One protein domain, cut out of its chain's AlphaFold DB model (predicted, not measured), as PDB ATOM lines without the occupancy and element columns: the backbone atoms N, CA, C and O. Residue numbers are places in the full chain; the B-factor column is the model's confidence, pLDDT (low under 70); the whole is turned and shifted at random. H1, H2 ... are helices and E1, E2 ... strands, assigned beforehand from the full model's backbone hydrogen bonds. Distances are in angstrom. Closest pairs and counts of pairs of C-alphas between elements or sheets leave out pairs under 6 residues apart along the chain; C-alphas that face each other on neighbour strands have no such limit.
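Overview. This is residues 16 to 226 of the 334 residues of the protein "Hypothetical protein" of Adineta ricciae (UniProt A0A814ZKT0). One long, twisted antiparallel sheet of eleven strands curls like part of a barrel, and the long stretch of residues 101 to 135 runs back across the hollow side of the curl. E1 to E6 make one wing of the sheet and E13, E12, E11, E8 and E7 the other; the small hairpin of E9 and E10 lies beyond the second wing, and two tiny helices lie near the E6 edge. The printed part has 211 residues, with two named helices and thirteen named strands that follow along the chain as E1 E2 E3 E4 H1 E5 E6 E7 E8 E9 E10 E11 E12 E13 H2. The class is mostly strand, though under half of the residues, 91 of 211, are in named elements. It is compact, with a radius of gyration of the C-alphas of 18.7 A and spans of 55 by 37 by 36 A.

Along the chain. Find C-alpha 24 at (175.508, 205.874, 244.198), where E1, residues 24 to 31, begins; it runs 21.2 A and bends by 53 degrees at residue 27. Next come E2, residues 37 to 43, E3, 48 to 53, E4, 61 to 66, H1, 77 to 80, E5, 83 to 88, and E6, 96 to 100. Then follow E7, 136 to 138, E8, 146 to 151, E9, 154 to 156, E10, 162 to 164, and E11, 166 to 171. E12, 177 to 186, runs 24.4 A and bends by 60 degrees at residue 183. E13, 189 to 202, runs 35.6 A to C-alpha 202 at (179.374, 202.169, 246.876), bending by 64 degrees at residue 199. H2, 217 to 220, ends at (150.382, 195.694, 230.633).

Arrangement. Read the sheet in the order E6 E5 E4 E3 E2 E1 E13 E12 E11 E8 E7, with edge strands E6 and E7. E1 to E4, and E11 to E13, are meanders, each strand the antiparallel neighbour of the one before. E1 and E13 are antiparallel at 143 degrees, with N 28 and O 198 2.9 A apart, within hydrogen-bond range. In the hairpin of E12 and E13, look at N 182 and O 193, 2.8 A. E8 runs on into E9 across a break of 2 residues, at 73 degrees; in the hairpin of E9 and E10, N 155 and O 163 are 2.8 A apart. H2 is on the large sheet but only grazes it; its closest C-alpha pair with E6 is Ser 220 and Cys 96, 7.6 A. H1 is only just not on it, with 4 pairs of C-alphas within 10 A. Both helices are too short for an O i to N i+4 pair; each has its 1 O i to N i+3 pair within range.

Size, cuts and confidence. The C-alphas farthest apart, those of Pro 74 and Gly 160, are 57.3 A apart. The printed part has no cut. The links E6 to E7, 35 residues, and E13 to H2, 14 residues, are long. The mean pLDDT of the printed part is 83.2; 36 residues are under 70, among them 55 to 60, 73 to 79, 89 to 94 and 103 to 110.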
ATOM      1  N   CYS A  16     180.138 222.059 259.738       53.16
ATOM      2  CA  CYS A  16     178.784 221.532 259.831       53.16
ATOM      3  C   CYS A  16     178.393 220.998 258.451       53.16
ATOM      4  O   CYS A  16     177.448 221.486 257.833       53.16
ATOM      5  N   ILE A  17     179.170 220.049 257.935       67.56
ATOM      6  CA  ILE A  17     178.798 219.290 256.754       67.56
ATOM      7  C   ILE A  17     177.744 218.300 257.231       67.56
ATOM      8  O   ILE A  17     177.990 217.467 258.105       67.56
ATOM      9  N   GLN A  18     176.536 218.462 256.702       81.31
ATOM     10  CA  GLN A  18     175.451 217.521 256.931       81.31
ATOM     11  C   GLN A  18     175.910 216.124 256.490       81.31
ATOM     12  O   GLN A  18     176.438 215.997 255.383       81.31
ATOM     13  N   PRO A  19     175.741 215.086 257.327       87.00
ATOM     14  CA  PRO A  19     176.096 213.733 256.942       87.00
ATOM     15  C   PRO A  19     175.289 213.332 255.709       87.00
ATOM     16  O   PRO A  19     174.090 213.598 255.619       87.00
ATOM     17  N   TYR A  20     175.960 212.691 254.759       86.94
ATOM     18  CA  TYR A  20     175.414 212.440 253.435       86.94
ATOM     19  C   TYR A  20     175.559 210.956 253.095       86.94
ATOM     20  O   TYR A  20     176.662 210.415 253.108       86.94
ATOM     21  N   PHE A  21     174.444 210.271 252.829       92.38
ATOM     22  CA  PHE A  21     174.473 208.882 252.353       92.38
ATOM     23  C   PHE A  21     175.173 208.818 250.978       92.38
ATOM     24  O   PHE A  21     175.024 209.767 250.212       92.38
ATOM     25  N   PRO A  22     175.907 207.759 250.605       94.81
ATOM     26  CA  PRO A  22     176.576 207.748 249.303       94.81
ATOM     27  C   PRO A  22     175.592 207.942 248.126       94.81
ATOM     28  O   PRO A  22     174.532 207.319 248.099       94.81
ATOM     29  N   ARG A  23     175.952 208.809 247.162       95.50
ATOM     30  CA  ARG A  23     175.112 209.210 246.001       95.50
ATOM     31  C   ARG A  23     174.762 208.055 245.065       95.50
ATOM     32  O   ARG A  23     173.720 208.055 244.417       95.50
ATOM     33  N   GLN A  24     175.672 207.095 244.967       96.69
ATOM     34  CA  GLN A  24     175.508 205.874 244.198       96.69
ATOM     35  C   GLN A  24     175.828 204.698 245.117       96.69
ATOM     36  O   GLN A  24     176.923 204.634 245.689       96.69
ATOM     37  N   VAL A  25     174.847 203.829 245.353       97.38
ATOM     38  CA  VAL A  25     174.940 202.817 246.410       97.38
ATOM     39  C   VAL A  25     173.965 201.669 246.194       97.38
ATOM     40  O   VAL A  25     172.819 201.872 245.796       97.38
ATOM     41  N   THR A  26     174.404 200.456 246.529       97.12
ATOM     42  CA  THR A  26     173.535 199.284 246.679       97.12
ATOM     43  C   THR A  26     173.604 198.779 248.114       97.12
ATOM     44  O   THR A  26     174.695 198.560 248.649       97.12
ATOM     45  N   PHE A  27     172.457 198.584 248.764       96.19
ATOM     46  CA  PHE A  27     172.409 198.203 250.176       96.19
ATOM     47  C   PHE A  27     171.117 197.493 250.569       96.19
ATOM     48  O   PHE A  27     170.078 197.647 249.929       96.19
ATOM     49  N   LEU A  28     171.170 196.741 251.666       94.94
ATOM     50  CA  LEU A  28     169.979 196.245 252.349       94.94
ATOM     51  C   LEU A  28     169.640 197.183 253.507       94.94
ATOM     52  O   LEU A  28     170.512 197.506 254.313       94.94
ATOM     53  N   ALA A  29     168.376 197.579 253.627       92.88
ATOM     54  CA  ALA A  29     167.849 198.284 254.788       92.88
ATOM     55  C   ALA A  29     166.953 197.351 255.603       92.88
ATOM     56  O   ALA A  29     166.113 196.637 255.046       92.88
ATOM     57  N   ARG A  30     167.124 197.366 256.926       90.56
ATOM     58  CA  ARG A  30     166.309 196.599 257.868       90.56
ATOM     59  C   ARG A  30     165.777 197.509 258.957       90.56
ATOM     60  O   ARG A  30     166.558 198.069 259.724       90.56
ATOM     61  N   GLU A  31     164.459 197.602 259.066       82.62
ATOM     62  CA  GLU A  31     163.825 198.279 260.192       82.62
ATOM     63  C   GLU A  31     163.672 197.329 261.380       82.62
ATOM     64  O   GLU A  31     163.319 196.153 261.241       82.62
ATOM     65  N   ASN A  32     163.928 197.844 262.582       68.75
ATOM     66  CA  ASN A  32     163.886 197.035 263.801       68.75
ATOM     67  C   ASN A  32     162.480 196.515 264.162       68.75
ATOM     68  O   ASN A  32     162.382 195.565 264.935       68.75
ATOM     69  N   TYR A  33     161.407 197.100 263.620       61.59
ATOM     70  CA  TYR A  33     160.030 196.751 263.992       61.59
ATOM     71  C   TYR A  33     159.428 195.603 263.181       61.59
ATOM     72  O   TYR A  33     158.660 194.815 263.731       61.59
ATOM     73  N   ASP A  34     159.762 195.478 261.894       64.50
ATOM     74  CA  ASP A  34     159.198 194.431 261.032       64.50
ATOM     75  C   ASP A  34     160.213 193.337 260.661       64.50
ATOM     76  O   ASP A  34     159.827 192.266 260.179       64.50
ATOM     77  N   GLY A  35     161.503 193.594 260.909       66.12
ATOM     78  CA  GLY A  35     162.610 192.694 260.615       66.12
ATOM     79  C   GLY A  35     162.798 192.384 259.129       66.12
ATOM     80  O   GLY A  35     163.629 191.526 258.816       66.12
ATOM     81  N   LYS A  36     162.060 193.037 258.224       75.38
ATOM     82  CA  LYS A  36     162.150 192.800 256.785       75.38
ATOM     83  C   LYS A  36     163.402 193.470 256.243       75.38
ATOM     84  O   LYS A  36     163.784 194.557 256.670       75.38
ATOM     85  N   LYS A  37     164.053 192.788 255.304       84.94
ATOM     86  CA  LYS A  37     165.172 193.338 254.547       84.94
ATOM     87  C   LYS A  37     164.649 193.803 253.197       84.94
ATOM     88  O   LYS A  37     164.116 192.992 252.443       84.94
ATOM     89  N   ASN A  38     164.837 195.081 252.911       90.12
ATOM     90  CA  ASN A  38     164.568 195.663 251.605       90.12
ATOM     91  C   ASN A  38     165.907 195.923 250.923       90.12
ATOM     92  O   ASN A  38     166.814 196.467 251.552       90.12
ATOM     93  N   LEU A  39     166.039 195.524 249.666       93.44
ATOM     94  CA  LEU A  39     167.203 195.846 248.847       93.44
ATOM     95  C   LEU A  39     166.936 197.148 248.109       93.44
ATOM     96  O   LEU A  39     165.870 197.300 247.522       93.44
ATOM     97  N   PHE A  40     167.917 198.041 248.120       95.50
ATOM     98  CA  PHE A  40     167.908 199.292 247.382       95.50
ATOM     99  C   PHE A  40     169.142 199.371 246.489       95.50
ATOM    100  O   PHE A  40     170.241 199.007 246.913       95.50
ATOM    101  N   ALA A  41     168.958 199.895 245.282       96.38
ATOM    102  CA  ALA A  41     170.036 200.411 244.449       96.38
ATOM    103  C   ALA A  41     169.662 201.835 244.033       96.38
ATOM    104  O   ALA A  41     168.608 202.051 243.440       96.38
ATOM    105  N   ILE A  42     170.485 202.810 244.405       97.00
ATOM    106  CA  ILE A  42     170.219 204.234 244.192       97.00
ATOM    107  C   ILE A  42     171.341 204.788 243.340       97.00
ATOM    108  O   ILE A  42     172.513 204.613 243.670       97.00
ATOM    109  N   ASP A  43     170.967 205.460 242.262       95.94
ATOM    110  CA  ASP A  43     171.869 206.145 241.356       95.94
ATOM    111  C   ASP A  43     171.373 207.583 241.183       95.94
ATOM    112  O   ASP A  43     170.620 207.919 240.267       95.94
ATOM    113  N   GLU A  44     171.771 208.440 242.123       94.81
ATOM    114  CA  GLU A  44     171.403 209.855 242.126       94.81
ATOM    115  C   GLU A  44     171.989 210.601 240.917       94.81
ATOM    116  O   GLU A  44     171.426 211.591 240.461       94.81
ATOM    117  N   ILE A  45     173.110 210.140 240.359       93.88
ATOM    118  CA  ILE A  45     173.747 210.802 239.213       93.88
ATOM    119  C   ILE A  45     172.904 210.598 237.955       93.88
ATOM    120  O   ILE A  45     172.577 211.572 237.276       93.88
ATOM    121  N   ASN A  46     172.505 209.355 237.681       92.75
ATOM    122  CA  ASN A  46     171.686 209.025 236.513       92.75
ATOM    123  C   ASN A  46     170.176 209.116 236.786       92.75
ATOM    124  O   ASN A  46     169.376 208.779 235.919       92.75
ATOM    125  N   GLN A  47     169.777 209.579 237.978       93.25
ATOM    126  CA  GLN A  47     168.380 209.778 238.370       93.25
ATOM    127  C   GLN A  47     167.520 208.522 238.163       93.25
ATOM    128  O   GLN A  47     166.436 208.567 237.570       93.25
ATOM    129  N   ARG A  48     168.004 207.400 238.712       93.44
ATOM    130  CA  ARG A  48     167.296 206.113 238.745       93.44
ATOM    131  C   ARG A  48     167.462 205.411 240.094       93.44
ATOM    132  O   ARG A  48     168.493 205.525 240.754       93.44
ATOM    133  N   ALA A  49     166.434 204.692 240.522       95.31
ATOM    134  CA  ALA A  49     166.436 203.938 241.767       95.31
ATOM    135  C   ALA A  49     165.639 202.641 241.624       95.31
ATOM    136  O   ALA A  49     164.669 202.562 240.872       95.31
ATOM    137  N   TYR A  50     166.063 201.629 242.367       94.62
ATOM    138  CA  TYR A  50     165.463 200.307 242.439       94.62
ATOM    139  C   TYR A  50     165.226 199.941 243.897       94.62
ATOM    140  O   TYR A  50     166.060 200.216 244.765       94.62
ATOM    141  N   GLN A  51     164.113 199.265 244.145       93.38
ATOM    142  CA  GLN A  51     163.803 198.661 245.426       93.38
ATOM    143  C   GLN A  51     163.222 197.266 245.211       93.38
ATOM    144  O   GLN A  51     162.343 197.082 244.372       93.38
ATOM    145  N   SER A  52     163.628 196.296 246.025       90.38
ATOM    146  CA  SER A  52     162.903 195.030 246.142       90.38
ATOM    147  C   SER A  52     162.636 194.641 247.582       90.38
ATOM    148  O   SER A  52     163.493 194.790 248.458       90.38
ATOM    149  N   TRP A  53     161.442 194.107 247.815       86.62
ATOM    150  CA  TRP A  53     160.974 193.669 249.123       86.62
ATOM    151  C   TRP A  53     160.092 192.427 248.994       86.62
ATOM    152  O   TRP A  53     159.413 192.220 247.992       86.62
ATOM    153  N   GLY A  54     160.095 191.580 250.020       71.12
ATOM    154  CA  GLY A  54     159.366 190.311 249.985       71.12
ATOM    155  C   GLY A  54     159.842 189.348 251.065       71.12
ATOM    156  O   GLY A  54     160.979 189.427 251.524       71.12
ATOM    157  N   LYS A  55     158.957 188.453 251.525       55.62
ATOM    158  CA  LYS A  55     159.257 187.531 252.637       55.62
ATOM    159  C   LYS A  55     159.912 186.215 252.193       55.62
ATOM    160  O   LYS A  55     160.547 185.583 253.034       55.62
ATOM    161  N   LYS A  56     159.760 185.788 250.929       48.38
ATOM    162  CA  LYS A  56     160.299 184.534 250.354       48.38
ATOM    163  C   LYS A  56     160.410 184.640 248.827       48.38
ATOM    164  O   LYS A  56     159.753 185.493 248.245       48.38
ATOM    165  N   SER A  57     161.162 183.725 248.208       49.50
ATOM    166  CA  SER A  57     161.487 183.602 246.768       49.50
ATOM    167  C   SER A  57     160.322 183.649 245.768       49.50
ATOM    168  O   SER A  57     160.571 183.602 244.570       49.50
ATOM    169  N   PHE A  58     159.076 183.691 246.240       43.09
ATOM    170  CA  PHE A  58     157.895 183.778 245.392       43.09
ATOM    171  C   PHE A  58     157.168 185.121 245.527       43.09
ATOM    172  O   PHE A  58     156.656 185.555 244.525       43.09
ATOM    173  N   ASP A  59     157.216 185.850 246.649       53.91
ATOM    174  CA  ASP A  59     156.527 187.155 246.789       53.91
ATOM    175  C   ASP A  59     157.495 188.331 246.592       53.91
ATOM    176  O   ASP A  59     157.593 189.228 247.439       53.91
ATOM    177  N   GLU A  60     158.294 188.289 245.527       68.50
ATOM    178  CA  GLU A  60     159.216 189.380 245.233       68.50
ATOM    179  C   GLU A  60     158.443 190.533 244.593       68.50
ATOM    180  O   GLU A  60     157.916 190.427 243.481       68.50
ATOM    181  N   ARG A  61     158.366 191.639 245.332       82.88
ATOM    182  CA  ARG A  61     157.900 192.920 244.822       82.88
ATOM    183  C   ARG A  61     159.111 193.738 244.439       82.88
ATOM    184  O   ARG A  61     160.094 193.781 245.183       82.88
ATOM    185  N   ARG A  62     159.023 194.381 243.285       88.50
ATOM    186  CA  ARG A  62     160.068 195.261 242.772       88.50
ATOM    187  C   ARG A  62     159.457 196.597 242.428       88.50
ATOM    188  O   ARG A  62     158.342 196.645 241.912       88.50
ATOM    189  N   ALA A  63     160.194 197.659 242.680       91.00
ATOM    190  CA  ALA A  63     159.862 198.971 242.184       91.00
ATOM    191  C   ALA A  63     161.075 199.664 241.604       91.00
ATOM    192  O   ALA A  63     162.217 199.408 241.986       91.00
ATOM    193  N   TYR A  64     160.776 200.578 240.699       92.19
ATOM    194  CA  TYR A  64     161.743 201.385 239.999       92.19
ATOM    195  C   TYR A  64     161.254 202.828 239.991       92.19
ATOM    196  O   TYR A  64     160.063 203.059 239.782       92.19
ATOM    197  N   ALA A  65     162.157 203.780 240.191       91.56
ATOM    198  CA  ALA A  65     161.931 205.198 239.935       91.56
ATOM    199  C   ALA A  65     162.958 205.677 238.913       91.56
ATOM    200  O   ALA A  65     164.139 205.359 239.045       91.56
ATOM    201  N   MET A  66     162.530 206.409 237.888       88.81
ATOM    202  CA  MET A  66     163.422 206.874 236.819       88.81
ATOM    203  C   MET A  66     162.868 208.106 236.118       88.81
ATOM    204  O   MET A  66     161.652 208.233 235.977       88.81
ATOM    205  N   LYS A  67     163.765 208.996 235.686       80.19
ATOM    206  CA  LYS A  67     163.424 210.238 234.977       80.19
ATOM    207  C   LYS A  67     163.026 210.024 233.518       80.19
ATOM    208  O   LYS A  67     162.117 210.686 233.037       80.19
ATOM    209  N   ASP A  68     163.709 209.116 232.829       74.19
ATOM    210  CA  ASP A  68     163.445 208.795 231.430       74.19
ATOM    211  C   ASP A  68     162.690 207.466 231.389       74.19
ATOM    212  O   ASP A  68     163.208 206.458 231.865       74.19
ATOM    213  N   MET A  69     161.455 207.458 230.882       75.25
ATOM    214  CA  MET A  69     160.590 206.269 230.886       75.25
ATOM    215  C   MET A  69     161.048 205.253 229.823       75.25
ATOM    216  O   MET A  69     160.800 205.468 228.631       75.25
ATOM    217  N   PRO A  70     161.695 204.134 230.193       74.88
ATOM    218  CA  PRO A  70     162.181 203.170 229.227       74.88
ATOM    219  C   PRO A  70     160.994 202.433 228.622       74.88
ATOM    220  O   PRO A  70     160.051 202.057 229.319       74.88
ATOM    221  N   TYR A  71     161.078 202.203 227.315       75.94
ATOM    222  CA  TYR A  71     160.073 201.469 226.548       75.94
ATOM    223  C   TYR A  71     158.671 202.104 226.516       75.94
ATOM    224  O   TYR A  71     157.728 201.470 226.049       75.94
ATOM    225  N   MET A  72     158.529 203.358 226.960       73.50
ATOM    226  CA  MET A  72     157.311 204.126 226.721       73.50
ATOM    227  C   MET A  72     157.137 204.378 225.219       73.50
ATOM    228  O   MET A  72     158.121 204.504 224.483       73.50
ATOM    229  N   PHE A  73     155.883 204.489 224.768       67.81
ATOM    230  CA  PHE A  73     155.587 204.978 223.427       67.81
ATOM    231  C   PHE A  73     156.355 206.284 223.172       67.81
ATOM    232  O   PHE A  73     156.279 207.204 223.994       67.81
ATOM    233  N   PRO A  74     157.101 206.394 222.061       57.53
ATOM    234  CA  PRO A  74     157.656 207.677 221.679       57.53
ATOM    235  C   PRO A  74     156.470 208.626 221.486       57.53
ATOM    236  O   PRO A  74     155.530 208.260 220.786       57.53
ATOM    237  N   ASP A  75     156.527 209.814 222.099       54.53
ATOM    238  CA  ASP A  75     155.642 210.966 221.834       54.53
ATOM    239  C   ASP A  75     154.552 211.354 222.867       54.53
ATOM    240  O   ASP A  75     153.487 211.846 222.480       54.53
ATOM    241  N   PRO A  76     154.847 211.365 224.183       58.00
ATOM    242  CA  PRO A  76     154.284 212.458 224.974       58.00
ATOM    243  C   PRO A  76     155.334 213.285 225.711       58.00
ATOM    244  O   PRO A  76     156.397 212.805 226.113       58.00
ATOM    245  N   SER A  77     154.954 214.537 225.993       60.81
ATOM    246  CA  SER A  77     155.545 215.402 227.029       60.81
ATOM    247  C   SER A  77     155.796 214.660 228.345       60.81
ATOM    248  O   SER A  77     156.699 215.023 229.094       60.81
ATOM    249  N   GLN A  78     155.022 213.596 228.574       64.94
ATOM    250  CA  GLN A  78     155.061 212.741 229.743       64.94
ATOM    251  C   GLN A  78     156.395 212.011 229.920       64.94
ATOM    252  O   GLN A  78     156.833 211.860 231.052       64.94
ATOM    253  N   SER A  79     157.091 211.670 228.829       66.31
ATOM    254  CA  SER A  79     158.412 211.014 228.855       66.31
ATOM    255  C   SER A  79     159.506 211.795 229.596       66.31
ATOM    256  O   SER A  79     160.550 211.231 229.903       66.31
ATOM    257  N   LYS A  80     159.275 213.086 229.876       73.94
ATOM    258  CA  LYS A  80     160.200 213.974 230.596       73.94
ATOM    259  C   LYS A  80     160.011 213.953 232.117       73.94
ATOM    260  O   LYS A  80     160.785 214.599 232.826       73.94
ATOM    261  N   TYR A  81     158.950 213.312 232.604       78.56
ATOM    262  CA  TYR A  81     158.641 213.219 234.025       78.56
ATOM    263  C   TYR A  81     159.174 211.925 234.619       78.56
ATOM    264  O   TYR A  81     159.328 210.919 233.936       78.56
ATOM    265  N   TYR A  82     159.353 211.930 235.936       84.38
ATOM    266  CA  TYR A  82     159.659 210.700 236.642       84.38
ATOM    267  C   TYR A  82     158.474 209.745 236.587       84.38
ATOM    268  O   TYR A  82     157.319 210.153 236.748       84.38
ATOM    269  N   VAL A  83     158.784 208.465 236.432       85.12
ATOM    270  CA  VAL A  83     157.844 207.367 236.624       85.12
ATOM    271  C   VAL A  83     158.272 206.542 237.825       85.12
ATOM    272  O   VAL A  83     159.460 206.254 237.992       85.12
ATOM    273  N   GLN A  84     157.300 206.135 238.640       89.00
ATOM    274  CA  GLN A  84     157.463 205.001 239.538       89.00
ATOM    275  C   GLN A  84     156.717 203.802 238.954       89.00
ATOM    276  O   GLN A  84     155.504 203.863 238.782       89.00
ATOM    277  N   LEU A  85     157.424 202.706 238.691       88.38
ATOM    278  CA  LEU A  85     156.853 201.426 238.269       88.38
ATOM    279  C   LEU A  85     156.962 200.435 239.424       88.38
ATOM    280  O   LEU A  85     158.033 200.290 240.003       88.38
ATOM    281  N   THR A  86     155.884 199.736 239.766       87.56
ATOM    282  CA  THR A  86     155.871 198.679 240.785       87.56
ATOM    283  C   THR A  86     155.271 197.398 240.236       87.56
ATOM    284  O   THR A  86     154.216 197.404 239.605       87.56
ATOM    285  N   TYR A  87     155.946 196.287 240.511       82.62
ATOM    286  CA  TYR A  87     155.622 194.964 240.012       82.62
ATOM    287  C   TYR A  87     155.362 193.991 241.164       82.62
ATOM    288  O   TYR A  87     156.127 193.946 242.135       82.62
ATOM    289  N   PHE A  88     154.292 193.203 241.040       73.94
ATOM    290  CA  PHE A  88     153.874 192.205 242.017       73.94
ATOM    291  C   PHE A  88     153.835 190.816 241.356       73.94
ATOM    292  O   PHE A  88     153.110 190.580 240.394       73.94
ATOM    293  N   THR A  89     154.602 189.872 241.899       61.62
ATOM    294  CA  THR A  89     154.654 188.470 241.447       61.62
ATOM    295  C   THR A  89     154.492 187.540 242.648       61.62
ATOM    296  O   THR A  89     155.182 187.811 243.631       61.62
ATOM    297  N   PRO A  90     153.782 186.386 242.551       59.50
ATOM    298  CA  PRO A  90     152.387 186.078 242.140       59.50
ATOM    299  C   PRO A  90     151.307 186.430 243.211       59.50
ATOM    300  O   PRO A  90     151.687 186.858 244.300       59.50
ATOM    301  N   PRO A  91     149.975 186.216 242.975       49.16
ATOM    302  CA  PRO A  91     149.297 185.493 241.879       49.16
ATOM    303  C   PRO A  91     148.499 186.374 240.884       49.16
ATOM    304  O   PRO A  91     148.396 187.578 241.092       49.16
ATOM    305  N   PRO A  92     147.975 185.776 239.785       45.94
ATOM    306  CA  PRO A  92     147.341 186.477 238.669       45.94
ATOM    307  C   PRO A  92     146.048 187.243 239.017       45.94
ATOM    308  O   PRO A  92     145.304 186.794 239.890       45.94
ATOM    309  N   PRO A  93     145.724 188.300 238.243       49.97
ATOM    310  CA  PRO A  93     146.606 188.902 237.241       49.97
ATOM    311  C   PRO A  93     147.838 189.503 237.939       49.97
ATOM    312  O   PRO A  93     147.690 190.000 239.055       49.97
ATOM    313  N   PRO A  94     149.060 189.396 237.365       52.97
ATOM    314  CA  PRO A  94     150.225 190.061 237.934       52.97
ATOM    315  C   PRO A  94     149.888 191.546 237.996       52.97
ATOM    316  O   PRO A  94     149.820 192.218 236.970       52.97
ATOM    317  N   GLY A  95     149.581 192.034 239.197       70.69
ATOM    318  CA  GLY A  95     149.378 193.451 239.397       70.69
ATOM    319  C   GLY A  95     150.705 194.100 239.060       70.69
ATOM    320  O   GLY A  95     151.738 193.744 239.622       70.69
ATOM    321  N   CYS A  96     150.721 195.007 238.108       79.31
ATOM    322  CA  CYS A  96     151.757 196.008 238.059       79.31
ATOM    323  C   CYS A  96     151.067 197.346 237.919       79.31
ATOM    324  O   CYS A  96     150.050 197.474 237.235       79.31
ATOM    325  N   HIS A  97     151.600 198.315 238.641       82.00
ATOM    326  CA  HIS A  97     151.090 199.666 238.654       82.00
ATOM    327  C   HIS A  97     152.235 200.598 238.334       82.00
ATOM    328  O   HIS A  97     153.355 200.386 238.806       82.00
ATOM    329  N   TYR A  98     151.955 201.641 237.577       83.44
ATOM    330  CA  TYR A  98     152.882 202.748 237.451       83.44
ATOM    331  C   TYR A  98     152.189 204.060 237.770       83.44
ATOM    332  O   TYR A  98     150.967 204.134 237.830       83.44
ATOM    333  N   GLY A  99     152.972 205.102 237.997       80.81
ATOM    334  CA  GLY A  99     152.451 206.454 237.980       80.81
ATOM    335  C   GLY A  99     153.524 207.452 237.609       80.81
ATOM    336  O   GLY A  99     154.712 207.247 237.861       80.81
ATOM    337  N   ILE A 100     153.073 208.534 236.991       79.94
ATOM    338  CA  ILE A 100     153.923 209.597 236.466       79.94
ATOM    339  C   ILE A 100     153.810 210.820 237.372       79.94
ATOM    340  O   ILE A 100     152.704 211.296 237.637       79.94
ATOM    341  N   TYR A 101     154.927 211.373 237.834       75.69
ATOM    342  CA  TYR A 101     154.950 212.633 238.586       75.69
ATOM    343  C   TYR A 101     154.811 213.819 237.617       75.69
ATOM    344  O   TYR A 101     155.804 214.310 237.095       75.69
ATOM    345  N   ALA A 102     153.568 214.229 237.340       70.69
ATOM    346  CA  ALA A 102     153.220 215.301 236.406       70.69
ATOM    347  C   ALA A 102     152.326 216.373 237.058       70.69
ATOM    348  O   ALA A 102     151.562 216.068 237.977       70.69
ATOM    349  N   LEU A 103     152.408 217.596 236.515       58.47
ATOM    350  CA  LEU A 103     151.745 218.834 236.970       58.47
ATOM    351  C   LEU A 103     150.220 218.737 237.088       58.47
ATOM    352  O   LEU A 103     149.641 219.286 238.020       58.47
ATOM    353  N   ASP A 104     149.577 217.995 236.190       57.81
ATOM    354  CA  ASP A 104     148.118 218.027 236.030       57.81
ATOM    355  C   ASP A 104     147.402 216.837 236.691       57.81
ATOM    356  O   ASP A 104     146.274 216.488 236.331       57.81
ATOM    357  N   GLY A 105     148.068 216.160 237.633       57.66
ATOM    358  CA  GLY A 105     147.543 214.962 238.280       57.66
ATOM    359  C   GLY A 105     147.154 215.154 239.741       57.66
ATOM    360  O   GLY A 105     147.878 215.778 240.516       57.66
ATOM    361  N   LEU A 106     146.057 214.510 240.159       55.75
ATOM    362  CA  LEU A 106     145.864 214.192 241.575       55.75
ATOM    363  C   LEU A 106     147.072 213.375 242.060       55.75
ATOM    364  O   LEU A 106     147.608 212.528 241.339       55.75
ATOM    365  N   GLY A 107     147.539 213.695 243.266       52.69
ATOM    366  CA  GLY A 107     148.779 213.178 243.833       52.69
ATOM    367  C   GLY A 107     148.974 211.677 243.682       52.69
ATOM    368  O   GLY A 107     148.032 210.893 243.757       52.69
ATOM    369  N   PHE A 108     150.228 211.276 243.477       60.94
ATOM    370  CA  PHE A 108     150.590 209.869 243.416       60.94
ATOM    371  C   PHE A 108     150.415 209.237 244.803       60.94
ATOM    372  O   PHE A 108     151.134 209.569 245.740       60.94
ATOM    373  N   SER A 109     149.410 208.372 244.952       57.00
ATOM    374  CA  SER A 109     148.990 207.813 246.246       57.00
ATOM    375  C   SER A 109     149.834 206.626 246.719       57.00
ATOM    376  O   SER A 109     149.601 206.108 247.810       57.00
ATOM    377  N   PHE A 110     150.803 206.182 245.916       69.25
ATOM    378  CA  PHE A 110     151.604 204.996 246.191       69.25
ATOM    379  C   PHE A 110     153.089 205.256 245.917       69.25
ATOM    380  O   PHE A 110     153.629 204.790 244.925       69.25
ATOM    381  N   ASN A 111     153.767 205.991 246.796       79.00
ATOM    382  CA  ASN A 111     155.222 206.140 246.754       79.00
ATOM    383  C   ASN A 111     155.885 205.050 247.616       79.00
ATOM    384  O   ASN A 111     155.489 204.851 248.763       79.00
ATOM    385  N   VAL A 112     156.864 204.328 247.067       84.56
ATOM    386  CA  VAL A 112     157.631 203.308 247.824       84.56
ATOM    387  C   VAL A 112     159.078 203.722 248.087       84.56
ATOM    388  O   VAL A 112     159.772 203.107 248.898       84.56
ATOM    389  N   PHE A 113     159.521 204.784 247.419       90.69
ATOM    390  CA  PHE A 113     160.822 205.408 247.616       90.69
ATOM    391  C   PHE A 113     160.757 206.460 248.732       90.69
ATOM    392  O   PHE A 113     159.666 206.786 249.195       90.69
ATOM    393  N   PRO A 114     161.893 206.998 249.212       90.88
ATOM    394  CA  PRO A 114     161.878 207.995 250.277       90.88
ATOM    395  C   PRO A 114     160.966 209.188 249.966       90.88
ATOM    396  O   PRO A 114     161.117 209.842 248.938       90.88
ATOM    397  N   ASP A 115     160.035 209.492 250.872       86.94
ATOM    398  CA  ASP A 115     158.999 210.513 250.649       86.94
ATOM    399  C   ASP A 115     159.564 211.912 250.384       86.94
ATOM    400  O   ASP A 115     158.962 212.702 249.664       86.94
ATOM    401  N   HIS A 116     160.751 212.226 250.907       88.62
ATOM    402  CA  HIS A 116     161.398 213.520 250.677       88.62
ATOM    403  C   HIS A 116     161.962 213.693 249.258       88.62
ATOM    404  O   HIS A 116     162.427 214.784 248.927       88.62
ATOM    405  N   TRP A 117     161.965 212.648 248.426       90.62
ATOM    406  CA  TRP A 117     162.273 212.759 246.992       90.62
ATOM    407  C   TRP A 117     161.125 213.397 246.214       90.62
ATOM    408  O   TRP A 117     161.327 213.971 245.145       90.62
ATOM    409  N   GLN A 118     159.918 213.341 246.767       85.19
ATOM    410  CA  GLN A 118     158.751 213.976 246.201       85.19
ATOM    411  C   GLN A 118     158.669 215.442 246.661       85.19
ATOM    412  O   GLN A 118     158.596 215.749 247.853       85.19
ATOM    413  N   LYS A 119     158.656 216.369 245.701       74.81
ATOM    414  CA  LYS A 119     158.433 217.802 245.928       74.81
ATOM    415  C   LYS A 119     157.015 218.119 245.450       74.81
ATOM    416  O   LYS A 119     156.769 218.199 244.252       74.81
ATOM    417  N   HIS A 120     156.081 218.273 246.389       70.00
ATOM    418  CA  HIS A 120     154.641 218.394 246.104       70.00
ATOM    419  C   HIS A 120     154.073 217.176 245.343       70.00
ATOM    420  O   HIS A 120     154.612 216.080 245.422       70.00
ATOM    421  N   LEU A 121     152.913 217.296 244.696       66.06
ATOM    422  CA  LEU A 121     152.219 216.157 244.071       66.06
ATOM    423  C   LEU A 121     152.650 215.884 242.618       66.06
ATOM    424  O   LEU A 121     152.261 214.865 242.037       66.06
ATOM    425  N   ASP A 122     153.463 216.774 242.063       69.56
ATOM    426  CA  ASP A 122     153.740 216.946 240.639       69.56
ATOM    427  C   ASP A 122     155.219 216.816 240.259       69.56
ATOM    428  O   ASP A 122     155.526 216.756 239.069       69.56
ATOM    429  N   SER A 123     156.138 216.758 241.226       76.00
ATOM    430  CA  SER A 123     157.563 216.611 240.936       76.00
ATOM    431  C   SER A 123     158.264 215.619 241.858       76.00
ATOM    432  O   SER A 123     157.899 215.416 243.017       76.00
ATOM    433  N   PHE A 124     159.282 214.973 241.303       86.12
ATOM    434  CA  PHE A 124     160.079 213.957 241.970       86.12
ATOM    435  C   PHE A 124     161.531 214.129 241.551       86.12
ATOM    436  O   PHE A 124     161.813 214.446 240.398       86.12
ATOM    437  N   GLU A 125     162.446 213.953 242.487       90.38
ATOM    438  CA  GLU A 125     163.877 214.027 242.242       90.38
ATOM    439  C   GLU A 125     164.555 213.006 243.142       90.38
ATOM    440  O   GLU A 125     164.351 213.003 244.356       90.38
ATOM    441  N   ILE A 126     165.361 212.130 242.550       92.00
ATOM    442  CA  ILE A 126     166.126 211.165 243.328       92.00
ATOM    443  C   ILE A 126     167.261 211.941 243.978       92.00
ATOM    444  O   ILE A 126     168.132 212.489 243.302       92.00
ATOM    445  N   LEU A 127     167.199 212.018 245.301       92.50
ATOM    446  CA  LEU A 127     168.138 212.737 246.152       92.50
ATOM    447  C   LEU A 127     168.816 211.750 247.105       92.50
ATOM    448  O   LEU A 127     168.635 210.534 247.020       92.50
ATOM    449  N   ASN A 128     169.551 212.281 248.080       91.50
ATOM    450  CA  ASN A 128     170.125 211.476 249.145       91.50
ATOM    451  C   ASN A 128     169.084 210.537 249.771       91.50
ATOM    452  O   ASN A 128     167.957 210.960 250.037       91.50
ATOM    453  N   TYR A 129     169.452 209.283 250.042       93.50
ATOM    454  CA  TYR A 129     168.530 208.312 250.640       93.50
ATOM    455  C   TYR A 129     168.006 208.754 252.012       93.50
ATOM    456  O   TYR A 129     166.885 208.423 252.392       93.50
ATOM    457  N   VAL A 130     168.801 209.522 252.759       92.06
ATOM    458  CA  VAL A 130     168.482 209.958 254.116       92.06
ATOM    459  C   VAL A 130     168.378 211.480 254.141       92.06
ATOM    460  O   VAL A 130     169.365 212.181 253.963       92.06
ATOM    461  N   HIS A 131     167.185 212.012 254.410       91.31
ATOM    462  CA  HIS A 131     166.999 213.454 254.598       91.31
ATOM    463  C   HIS A 131     166.897 213.836 256.074       91.31
ATOM    464  O   HIS A 131     166.041 213.314 256.792       91.31
ATOM    465  N   PHE A 132     167.765 214.740 256.519       90.38
ATOM    466  CA  PHE A 132     167.727 215.328 257.855       90.38
ATOM    467  C   PHE A 132     167.045 216.693 257.800       90.38
ATOM    468  O   PHE A 132     167.408 217.536 256.980       90.38
ATOM    469  N   THR A 133     166.060 216.896 258.670       89.56
ATOM    470  CA  THR A 133     165.313 218.157 258.784       89.56
ATOM    471  C   THR A 133     166.027 219.146 259.695       89.56
ATOM    472  O   THR A 133     165.905 220.355 259.514       89.56
ATOM    473  N   SER A 134     166.783 218.630 260.664       89.75
ATOM    474  CA  SER A 134     167.462 219.419 261.690       89.75
ATOM    475  C   SER A 134     168.968 219.488 261.415       89.75
ATOM    476  O   SER A 134     169.521 218.755 260.582       89.75
ATOM    477  N   LYS A 135     169.669 220.401 262.093       91.75
ATOM    478  CA  LYS A 135     171.114 220.526 261.916       91.75
ATOM    479  C   LYS A 135     171.811 219.355 262.601       91.75
ATOM    480  O   LYS A 135     171.580 219.097 263.777       91.75
ATOM    481  N   MET A 136     172.699 218.672 261.886       93.38
ATOM    482  CA  MET A 136     173.428 217.534 262.443       93.38
ATOM    483  C   MET A 136     174.773 217.975 263.031       93.38
ATOM    484  O   MET A 136     175.508 218.763 262.432       93.38
ATOM    485  N   ILE A 137     175.096 217.458 264.213       92.31
ATOM    486  CA  ILE A 137     176.326 217.702 264.966       92.31
ATOM    487  C   ILE A 137     177.142 216.409 264.969       92.31
ATOM    488  O   ILE A 137     176.652 215.372 265.416       92.31
ATOM    489  N   HIS A 138     178.387 216.474 264.494       91.50
ATOM    490  CA  HIS A 138     179.332 215.365 264.619       91.50
ATOM    491  C   HIS A 138     179.736 215.190 266.086       91.50
ATOM    492  O   HIS A 138     180.123 216.151 266.757       91.50
ATOM    493  N   SER A 139     179.632 213.970 266.601       87.62
ATOM    494  CA  SER A 139     179.940 213.672 267.991       87.62
ATOM    495  C   SER A 139     181.440 213.561 268.232       87.62
ATOM    496  O   SER A 139     182.158 212.864 267.524       87.62
ATOM    497  N   ASN A 140     181.888 214.161 269.333       80.62
ATOM    498  CA  ASN A 140     183.246 213.983 269.853       80.62
ATOM    499  C   ASN A 140     183.402 212.686 270.673       80.62
ATOM    500  O   ASN A 140     184.481 212.408 271.189       80.62
ATOM    501  N   GLN A 141     182.316 211.924 270.845       72.38
ATOM    502  CA  GLN A 141     182.245 210.679 271.618       72.38
ATOM    503  C   GLN A 141     182.033 209.466 270.701       72.38
ATOM    504  O   GLN A 141     181.322 208.523 271.059       72.38
ATOM    505  N   SER A 142     182.601 209.500 269.496       68.75
ATOM    506  CA  SER A 142     182.575 208.378 268.562       68.75
ATOM    507  C   SER A 142     183.115 207.114 269.240       68.75
ATOM    508  O   SER A 142     184.150 207.131 269.914       68.75
ATOM    509  N   LYS A 143     182.384 206.001 269.102       74.50
ATOM    510  CA  LYS A 143     182.864 204.691 269.567       74.50
ATOM    511  C   LYS A 143     184.108 204.317 268.761       74.50
ATOM    512  O   LYS A 143     184.280 204.789 267.642       74.50
ATOM    513  N   GLU A 144     184.941 203.413 269.281       75.50
ATOM    514  CA  GLU A 144     186.221 203.048 268.643       75.50
ATOM    515  C   GLU A 144     186.113 202.698 267.147       75.50
ATOM    516  O   GLU A 144     187.070 202.927 266.410       75.50
ATOM    517  N   ASN A 145     184.946 202.230 266.688       86.94
ATOM    518  CA  ASN A 145     184.709 201.774 265.317       86.94
ATOM    519  C   ASN A 145     183.627 202.561 264.553       86.94
ATOM    520  O   ASN A 145     183.310 202.187 263.419       86.94
ATOM    521  N   GLU A 146     183.059 203.627 265.126       92.06
ATOM    522  CA  GLU A 146     181.936 204.351 264.512       92.06
ATOM    523  C   GLU A 146     182.086 205.869 264.616       92.06
ATOM    524  O   GLU A 146     182.289 206.391 265.712       92.06
ATOM    525  N   ASP A 147     181.875 206.559 263.497       90.88
ATOM    526  CA  ASP A 147     181.598 207.996 263.495       90.88
ATOM    527  C   ASP A 147     180.083 208.210 263.626       90.88
ATOM    528  O   ASP A 147     179.280 207.417 263.127       90.88
ATOM    529  N   TYR A 148     179.671 209.252 264.346       91.62
ATOM    530  CA  TYR A 148     178.281 209.439 264.767       91.62
ATOM    531  C   TYR A 148     177.877 210.908 264.687       91.62
ATOM    532  O   TYR A 148     178.586 211.781 265.185       91.62
ATOM    533  N   TRP A 149     176.708 211.163 264.103       93.69
ATOM    534  CA  TRP A 149     176.070 212.471 264.060       93.69
ATOM    535  C   TRP A 149     174.693 212.400 264.703       93.69
ATOM    536  O   TRP A 149     173.962 211.424 264.526       93.69
ATOM    537  N   TYR A 150     174.315 213.477 265.379       93.88
ATOM    538  CA  TYR A 150     173.004 213.638 265.998       93.88
ATOM    539  C   TYR A 150     172.421 215.014 265.709       93.88
ATOM    540  O   TYR A 150     173.161 215.975 265.514       93.88
ATOM    541  N   SER A 151     171.100 215.117 265.683       95.06
ATOM    542  CA  SER A 151     170.412 216.389 265.513       95.06
ATOM    543  C   SER A 151     170.632 217.286 266.726       95.06
ATOM    544  O   SER A 151     170.579 216.833 267.871       95.06
ATOM    545  N   ASP A 152     170.826 218.575 266.487       93.81
ATOM    546  CA  ASP A 152     170.822 219.599 267.531       93.81
ATOM    547  C   ASP A 152     169.472 219.684 268.265       93.81
ATOM    548  O   ASP A 152     169.416 219.977 269.463       93.81
ATOM    549  N   GLU A 153     168.394 219.357 267.560       95.12
ATOM    550  CA  GLU A 153     167.049 219.213 268.094       95.12
ATOM    551  C   GLU A 153     166.871 217.924 268.913       95.12
ATOM    552  O   GLU A 153     167.328 216.838 268.531       95.12
ATOM    553  N   LYS A 154     166.153 218.038 270.038       95.38
ATOM    554  CA  LYS A 154     165.800 216.913 270.911       95.38
ATOM    555  C   LYS A 154     164.295 216.704 270.963       95.38
ATOM    556  O   LYS A 154     163.533 217.647 271.158       95.38
ATOM    557  N   CYS A 155     163.899 215.443 270.911       95.44
ATOM    558  CA  CYS A 155     162.521 214.994 270.927       95.44
ATOM    559  C   CYS A 155     162.223 214.267 272.240       95.44
ATOM    560  O   CYS A 155     163.059 213.524 272.764       95.44
ATOM    561  N   ARG A 156     161.014 214.474 272.770       95.62
ATOM    562  CA  ARG A 156     160.526 213.766 273.955       95.62
ATOM    563  C   ARG A 156     159.762 212.518 273.532       95.62
ATOM    564  O   ARG A 156     158.718 212.627 272.894       95.62
ATOM    565  N   LEU A 157     160.264 211.347 273.907       94.12
ATOM    566  CA  LEU A 157     159.571 210.079 273.691       94.12
ATOM    567  C   LEU A 157     158.323 209.985 274.576       94.12
ATOM    568  O   LEU A 157     158.229 210.652 275.611       94.12
ATOM    569  N   SER A 158     157.391 209.091 274.239       92.25
ATOM    570  CA  SER A 158     156.224 208.819 275.098       92.25
ATOM    571  C   SER A 158     156.602 208.260 276.478       92.25
ATOM    572  O   SER A 158     155.829 208.405 277.420       92.25
ATOM    573  N   SER A 159     157.800 207.681 276.629       92.12
ATOM    574  CA  SER A 159     158.379 207.301 277.929       92.12
ATOM    575  C   SER A 159     158.777 208.503 278.799       92.12
ATOM    576  O   SER A 159     159.051 208.344 279.986       92.12
ATOM    577  N   GLY A 160     158.830 209.706 278.223       91.88
ATOM    578  CA  GLY A 160     159.293 210.933 278.861       91.88
ATOM    579  C   GLY A 160     160.781 211.235 278.654       91.88
ATOM    580  O   GLY A 160     161.198 212.340 279.002       91.88
ATOM    581  N   GLU A 161     161.549 210.304 278.081       95.81
ATOM    582  CA  GLU A 161     162.978 210.459 277.782       95.81
ATOM    583  C   GLU A 161     163.224 211.503 276.681       95.81
ATOM    584  O   GLU A 161     162.473 211.581 275.709       95.81
ATOM    585  N   MET A 162     164.283 212.304 276.836       96.44
ATOM    586  CA  MET A 162     164.718 213.299 275.851       96.44
ATOM    587  C   MET A 162     165.910 212.761 275.058       96.44
ATOM    588  O   MET A 162     167.003 212.630 275.610       96.44
ATOM    589  N   VAL A 163     165.723 212.529 273.762       95.62
ATOM    590  CA  VAL A 163     166.749 211.992 272.849       95.62
ATOM    591  C   VAL A 163     166.937 212.923 271.648       95.62
ATOM    592  O   VAL A 163     166.039 213.720 271.371       95.62
ATOM    593  N   PRO A 164     168.067 212.879 270.919       95.19
ATOM    594  CA  PRO A 164     168.152 213.540 269.619       95.19
ATOM    595  C   PRO A 164     167.027 213.055 268.695       95.19
ATOM    596  O   PRO A 164     166.734 211.860 268.642       95.19
ATOM    597  N   CYS A 165     166.377 213.974 267.984       95.19
ATOM    598  CA  CYS A 165     165.301 213.626 267.055       95.19
ATOM    599  C   CYS A 165     165.789 212.755 265.889       95.19
ATOM    600  O   CYS A 165     165.053 211.882 265.424       95.19
ATOM    601  N   GLN A 166     167.014 212.983 265.408       95.44
ATOM    602  CA  GLN A 166     167.624 212.236 264.313       95.44
ATOM    603  C   GLN A 166     169.088 211.924 264.611       95.44
ATOM    604  O   GLN A 166     169.810 212.713 265.211       95.44
ATOM    605  N   GLU A 167     169.539 210.768 264.153       94.56
ATOM    606  CA  GLU A 167     170.881 210.251 264.363       94.56
ATOM    607  C   GLU A 167     171.310 209.414 263.158       94.56
ATOM    608  O   GLU A 167     170.491 208.732 262.529       94.56
ATOM    609  N   ILE A 168     172.606 209.416 262.860       95.12
ATOM    610  CA  ILE A 168     173.206 208.545 261.849       95.12
ATOM    611  C   ILE A 168     174.610 208.128 262.269       95.12
ATOM    612  O   ILE A 168     175.361 208.896 262.869       95.12
ATOM    613  N   TYR A 169     174.945 206.884 261.955       95.00
ATOM    614  CA  TYR A 169     176.194 206.244 262.330       95.00
ATOM    615  C   TYR A 169     176.885 205.710 261.080       95.00
ATOM    616  O   TYR A 169     176.238 205.077 260.242       95.00
ATOM    617  N   PHE A 170     178.194 205.911 260.994       94.44
ATOM    618  CA  PHE A 170     179.052 205.471 259.900       94.44
ATOM    619  C   PHE A 170     180.190 204.611 260.437       94.44
ATOM    620  O   PHE A 170     180.586 204.731 261.598       94.44
ATOM    621  N   ARG A 171     180.746 203.740 259.596       94.19
ATOM    622  CA  ARG A 171     181.997 203.052 259.928       94.19
ATOM    623  C   ARG A 171     183.113 204.092 260.002       94.19
ATOM    624  O   ARG A 171     183.267 204.885 259.077       94.19
ATOM    625  N   ARG A 172     183.890 204.055 261.086       90.56
ATOM    626  CA  ARG A 172     184.901 205.072 261.397       90.56
ATOM    627  C   ARG A 172     185.842 205.366 260.230       90.56
ATOM    628  O   ARG A 172     186.423 204.443 259.657       90.56
ATOM    629  N   GLY A 173     186.017 206.649 259.932       87.81
ATOM    630  CA  GLY A 173     186.871 207.158 258.864       87.81
ATOM    631  C   GLY A 173     186.369 206.836 257.456       87.81
ATOM    632  O   GLY A 173     187.163 206.875 256.519       87.81
ATOM    633  N   THR A 174     185.093 206.470 257.290       90.31
ATOM    634  CA  THR A 174     184.511 206.111 255.990       90.31
ATOM    635  C   THR A 174     183.124 206.719 255.807       90.31
ATOM    636  O   THR A 174     182.425 207.004 256.773       90.31
ATOM    637  N   GLU A 175     182.678 206.811 254.558       88.38
ATOM    638  CA  GLU A 175     181.314 207.226 254.205       88.38
ATOM    639  C   GLU A 175     180.306 206.063 254.244       88.38
ATOM    640  O   GLU A 175     179.195 206.198 253.747       88.38
ATOM    641  N   ILE A 176     180.669 204.900 254.805       93.94
ATOM    642  CA  ILE A 176     179.816 203.701 254.832       93.94
ATOM    643  C   ILE A 176     178.803 203.832 255.980       93.94
ATOM    644  O   ILE A 176     179.196 203.677 257.144       93.94
ATOM    645  N   PRO A 177     177.507 204.077 255.706       94.75
ATOM    646  CA  PRO A 177     176.509 204.211 256.755       94.75
ATOM    647  C   PRO A 177     176.171 202.837 257.342       94.75
ATOM    648  O   PRO A 177     176.089 201.829 256.642       94.75
ATOM    649  N   LEU A 178     175.970 202.807 258.656       95.44
ATOM    650  CA  LEU A 178     175.672 201.600 259.429       95.44
ATOM    651  C   LEU A 178     174.213 201.559 259.864       95.44
ATOM    652  O   LEU A 178     173.578 200.506 259.832       95.44
ATOM    653  N   ARG A 179     173.685 202.698 260.317       95.19
ATOM    654  CA  ARG A 179     172.293 202.831 260.755       95.19
ATOM    655  C   ARG A 179     171.889 204.292 260.880       95.19
ATOM    656  O   ARG A 179     172.728 205.144 261.173       95.19
ATOM    657  N   THR A 180     170.596 204.548 260.753       95.19
ATOM    658  CA  THR A 180     169.966 205.785 261.224       95.19
ATOM    659  C   THR A 180     169.022 205.485 262.363       95.19
ATOM    660  O   THR A 180     168.380 204.431 262.381       95.19
ATOM    661  N   THR A 181     168.866 206.458 263.244       94.19
ATOM    662  CA  THR A 181     167.868 206.423 264.298       94.19
ATOM    663  C   THR A 181     167.052 207.713 264.262       94.19
ATOM    664  O   THR A 181     167.604 208.791 264.064       94.19
ATOM    665  N   ARG A 182     165.726 207.610 264.344       93.81
ATOM    666  CA  ARG A 182     164.802 208.746 264.223       93.81
ATOM    667  C   ARG A 182     163.651 208.602 265.201       93.81
ATOM    668  O   ARG A 182     163.143 207.498 265.389       93.81
ATOM    669  N   VAL A 183     163.230 209.704 265.807       92.69
ATOM    670  CA  VAL A 183     161.991 209.739 266.585       92.69
ATOM    671  C   VAL A 183     160.822 209.879 265.628       92.69
ATOM    672  O   VAL A 183     160.791 210.791 264.807       92.69
ATOM    673  N   ASP A 184     159.876 208.957 265.732       88.38
ATOM    674  CA  ASP A 184     158.718 208.897 264.854       88.38
ATOM    675  C   ASP A 184     157.471 208.486 265.642       88.38
ATOM    676  O   ASP A 184     157.545 207.777 266.657       88.38
ATOM    677  N   TYR A 185     156.311 208.940 265.180       82.88
ATOM    678  CA  TYR A 185     155.030 208.570 265.756       82.88
ATOM    679  C   TYR A 185     154.630 207.194 265.219       82.88
ATOM    680  O   TYR A 185     154.353 207.016 264.033       82.88
ATOM    681  N   ASN A 186     154.601 206.183 266.084       80.12
ATOM    682  CA  ASN A 186     153.843 204.972 265.793       80.12
ATOM    683  C   ASN A 186     152.382 205.182 266.232       80.12
ATOM    684  O   ASN A 186     152.091 206.109 266.977       80.12
ATOM    685  N   ILE A 187     151.465 204.311 265.796       78.25
ATOM    686  CA  ILE A 187     150.006 204.435 266.019       78.25
ATOM    687  C   ILE A 187     149.623 204.773 267.481       78.25
ATOM    688  O   ILE A 187     148.581 205.383 267.712       78.25
ATOM    689  N   VAL A 188     150.454 204.408 268.464       82.88
ATOM    690  CA  VAL A 188     150.180 204.536 269.903       82.88
ATOM    691  C   VAL A 188     151.160 205.433 270.678       82.88
ATOM    692  O   VAL A 188     150.859 205.777 271.820       82.88
ATOM    693  N   ALA A 189     152.319 205.801 270.125       88.19
ATOM    694  CA  ALA A 189     153.383 206.488 270.859       88.19
ATOM    695  C   ALA A 189     154.473 207.101 269.957       88.19
ATOM    696  O   ALA A 189     154.805 206.576 268.895       88.19
ATOM    697  N   LEU A 190     155.129 208.150 270.462       90.12
ATOM    698  CA  LEU A 190     156.413 208.634 269.951       90.12
ATOM    699  C   LEU A 190     157.524 207.703 270.429       90.12
ATOM    700  O   LEU A 190     157.811 207.624 271.631       90.12
ATOM    701  N   VAL A 191     158.144 207.003 269.484       91.19
ATOM    702  CA  VAL A 191     159.205 206.025 269.738       91.19
ATOM    703  C   VAL A 191     160.415 206.306 268.864       91.19
ATOM    704  O   VAL A 191     160.328 206.950 267.822       91.19
ATOM    705  N   GLN A 192     161.560 205.786 269.283       91.25
ATOM    706  CA  GLN A 192     162.784 205.848 268.507       91.25
ATOM    707  C   GLN A 192     162.848 204.637 267.559       91.25
ATOM    708  O   GLN A 192     162.901 203.488 268.002       91.25
ATOM    709  N   LYS A 193     162.818 204.884 266.248       91.56
ATOM    710  CA  LYS A 193     162.961 203.868 265.198       91.56
ATOM    711  C   LYS A 193     164.391 203.835 264.686       91.56
ATOM    712  O   LYS A 193     164.971 204.873 264.388       91.56
ATOM    713  N   THR A 194     164.936 202.631 264.540       93.31
ATOM    714  CA  THR A 194     166.271 202.418 263.977       93.31
ATOM    715  C   THR A 194     166.174 201.587 262.707       93.31
ATOM    716  O   THR A 194     165.541 200.526 262.695       93.31
ATOM    717  N   THR A 195     166.857 202.069 261.673       93.88
ATOM    718  CA  THR A 195     167.027 201.403 260.383       93.88
ATOM    719  C   THR A 195     168.498 201.060 260.229       93.88
ATOM    720  O   THR A 195     169.341 201.955 260.206       93.88
ATOM    721  N   ALA A 196     168.815 199.770 260.169       95.19
ATOM    722  CA  ALA A 196     170.172 199.275 259.972       95.19
ATOM    723  C   ALA A 196     170.457 199.054 258.483       95.19
ATOM    724  O   ALA A 196     169.570 198.623 257.740       95.19
ATOM    725  N   TYR A 197     171.697 199.306 258.072       95.25
ATOM    726  CA  TYR A 197     172.145 199.184 256.691       95.25
ATOM    727  C   TYR A 197     173.242 198.134 256.541       95.25
ATOM    728  O   TYR A 197     174.171 198.047 257.343       95.25
ATOM    729  N   GLU A 198     173.145 197.359 255.471       95.69
ATOM    730  CA  GLU A 198     174.183 196.452 255.000       95.69
ATOM    731  C   GLU A 198     174.589 196.912 253.599       95.69
ATOM    732  O   GLU A 198     173.883 196.660 252.623       95.69
ATOM    733  N   ILE A 199     175.694 197.657 253.517       96.38
ATOM    734  CA  ILE A 199     176.203 198.189 252.250       96.38
ATOM    735  C   ILE A 199     176.826 197.057 251.439       96.38
ATOM    736  O   ILE A 199     177.784 196.427 251.886       96.38
ATOM    737  N   LEU A 200     176.280 196.825 250.247       95.94
ATOM    738  CA  LEU A 200     176.771 195.825 249.302       95.94
ATOM    739  C   LEU A 200     177.823 196.436 248.372       95.94
ATOM    740  O   LEU A 200     178.856 195.818 248.124       95.94
ATOM    741  N   SER A 201     177.586 197.660 247.896       96.56
ATOM    742  CA  SER A 201     178.540 198.424 247.090       96.56
ATOM    743  C   SER A 201     178.308 199.934 247.209       96.56
ATOM    744  O   SER A 201     177.184 200.385 247.432       96.56
ATOM    745  N   ILE A 202     179.386 200.709 247.054       96.38
ATOM    746  CA  ILE A 202     179.374 202.169 246.876       96.38
ATOM    747  C   ILE A 202     179.983 202.470 245.507       96.38
ATOM    748  O   ILE A 202     180.963 201.831 245.121       96.38
ATOM    749  N   GLY A 203     179.411 203.443 244.804       95.12
ATOM    750  CA  GLY A 203     179.672 203.717 243.394       95.12
ATOM    751  C   GLY A 203     178.499 203.271 242.528       95.12
ATOM    752  O   GLY A 203     177.446 202.894 243.046       95.12
ATOM    753  N   GLU A 204     178.681 203.350 241.212       96.56
ATOM    754  CA  GLU A 204     177.662 203.008 240.217       96.56
ATOM    755  C   GLU A 204     177.016 201.639 240.514       96.56
ATOM    756  O   GLU A 204     177.729 200.631 240.617       96.56
ATOM    757  N   PRO A 205     175.684 201.576 240.718       96.00
ATOM    758  CA  PRO A 205     175.009 200.308 240.941       96.00
ATOM    759  C   PRO A 205     175.051 199.415 239.698       96.00
ATOM    760  O   PRO A 205     175.072 199.892 238.570       96.00
ATOM    761  N   ASP A 206     175.013 198.102 239.916       94.88
ATOM    762  CA  ASP A 206     175.010 197.105 238.840       94.88
ATOM    763  C   ASP A 206     173.755 197.243 237.953       94.88
ATOM    764  O   ASP A 206     172.629 197.247 238.461       94.88
ATOM    765  N   GLU A 207     173.947 197.303 236.631       93.00
ATOM    766  CA  GLU A 207     172.868 197.450 235.641       93.00
ATOM    767  C   GLU A 207     171.797 196.365 235.751       93.00
ATOM    768  O   GLU A 207     170.632 196.622 235.452       93.00
ATOM    769  N   LYS A 208     172.118 195.182 236.299       92.94
ATOM    770  CA  LYS A 208     171.128 194.111 236.504       92.94
ATOM    771  C   LYS A 208     169.900 194.554 237.313       92.94
ATOM    772  O   LYS A 208     168.830 193.961 237.166       92.94
ATOM    773  N   TYR A 209     170.045 195.554 238.191       91.38
ATOM    774  CA  TYR A 209     168.926 196.097 238.965       91.38
ATOM    775  C   TYR A 209     167.955 196.893 238.090       91.38
ATOM    776  O   TYR A 209     166.773 196.945 238.411       91.38
ATOM    777  N   PHE A 210     168.415 197.453 236.974       89.88
ATOM    778  CA  PHE A 210     167.626 198.278 236.058       89.88
ATOM    779  C   PHE A 210     167.261 197.540 234.757       89.88
ATOM    780  O   PHE A 210     166.200 197.786 234.192       89.88
ATOM    781  N   ASP A 211     168.041 196.541 234.340       86.88
ATOM    782  CA  ASP A 211     167.772 195.713 233.151       86.88
ATOM    783  C   ASP A 211     166.545 194.795 233.297       86.88
ATOM    784  O   ASP A 211     166.045 194.238 232.318       86.88
ATOM    785  N   SER A 212     166.038 194.625 234.522       81.62
ATOM    786  CA  SER A 212     164.875 193.778 234.816       81.62
ATOM    787  C   SER A 212     163.518 194.479 234.657       81.62
ATOM    788  O   SER A 212     162.476 193.875 234.933       81.62
ATOM    789  N   ILE A 213     163.509 195.729 234.183       84.88
ATOM    790  CA  ILE A 213     162.284 196.461 233.844       84.88
ATOM    791  C   ILE A 213     161.584 195.751 232.664       84.88
ATOM    792  O   ILE A 213     162.218 195.521 231.629       84.88
ATOM    793  N   PRO A 214     160.286 195.395 232.773       80.00
ATOM    794  CA  PRO A 214     159.546 194.785 231.667       80.00
ATOM    795  C   PRO A 214     159.552 195.688 230.430       80.00
ATOM    796  O   PRO A 214     159.521 196.894 230.571       80.00
ATOM    797  N   LYS A 215     159.552 195.162 229.204       83.62
ATOM    798  CA  LYS A 215     159.612 196.031 228.007       83.62
ATOM    799  C   LYS A 215     158.273 196.636 227.580       83.62
ATOM    800  O   LYS A 215     158.273 197.631 226.884       83.62
ATOM    801  N   ASN A 216     157.145 196.076 228.010       76.88
ATOM    802  CA  ASN A 216     155.812 196.532 227.587       76.88
ATOM    803  C   ASN A 216     154.957 196.973 228.784       76.88
ATOM    804  O   ASN A 216     153.736 196.844 228.765       76.88
ATOM    805  N   TRP A 217     155.590 197.456 229.861       79.50
ATOM    806  CA  TRP A 217     154.878 197.793 231.099       79.50
ATOM    807  C   TRP A 217     153.804 198.869 230.889       79.50
ATOM    808  O   TRP A 217     152.778 198.822 231.554       79.50
ATOM    809  N   THR A 218     153.975 199.785 229.933       75.19
ATOM    810  CA  THR A 218     152.963 200.803 229.598       75.19
ATOM    811  C   THR A 218     151.686 200.224 228.992       75.19
ATOM    812  O   THR A 218     150.647 200.869 229.047       75.19
ATOM    813  N   GLU A 219     151.751 199.027 228.409       74.31
ATOM    814  CA  GLU A 219     150.595 198.324 227.837       74.31
ATOM    815  C   GLU A 219     149.975 197.335 228.832       74.31
ATOM    816  O   GLU A 219     148.785 197.041 228.759       74.31
ATOM    817  N   SER A 220     150.785 196.790 229.745       75.38
ATOM    818  CA  SER A 220     150.382 195.694 230.633       75.38
ATOM    819  C   SER A 220     150.121 196.106 232.082       75.38
ATOM    820  O   SER A 220     149.592 195.297 232.841       75.38
ATOM    821  N   CYS A 221     150.543 197.302 232.493       79.31
ATOM    822  CA  CYS A 221     150.387 197.800 233.858       79.31
ATOM    823  C   CYS A 221     149.293 198.863 233.941       79.31
ATOM    824  O   CYS A 221     149.104 199.657 233.025       79.31
ATOM    825  N   GLU A 222     148.597 198.900 235.072       79.88
ATOM    826  CA  GLU A 222     147.594 199.926 235.358       79.88
ATOM    827  C   GLU A 222     148.304 201.238 235.737       79.88
ATOM    828  O   GLU A 222     149.118 201.250 236.665       79.88
ATOM    829  N   ASP A 223     147.985 202.351 235.071       79.75
ATOM    830  CA  ASP A 223     148.361 203.668 235.596       79.75
ATOM    831  C   ASP A 223     147.520 203.937 236.857       79.75
ATOM    832  O   ASP A 223     146.298 204.073 236.802       79.75
ATOM    833  N   ALA A 224     148.179 204.007 238.014       76.19
ATOM    834  CA  ALA A 224     147.549 204.203 239.315       76.19
ATOM    835  C   ALA A 224     146.885 205.580 239.478       76.19
ATOM    836  O   ALA A 224     146.107 205.780 240.417       76.19
ATOM    837  N   LYS A 225     147.197 206.542 238.605       75.62
ATOM    838  CA  LYS A 225     146.542 207.850 238.548       75.62
ATOM    839  C   LYS A 225     145.304 207.839 237.654       75.62
ATOM    840  O   LYS A 225     144.431 208.693 237.833       75.62
ATOM    841  N   PHE A 226     145.210 206.890 236.726       79.94
ATOM    842  CA  PHE A 226     144.127 206.843 235.755       79.94
ATOM    843  C   PHE A 226     142.854 206.260 236.346       79.94
ATOM    844  O   PHE A 226     142.848 205.323 237.144       79.94
TER     845      PHE A 226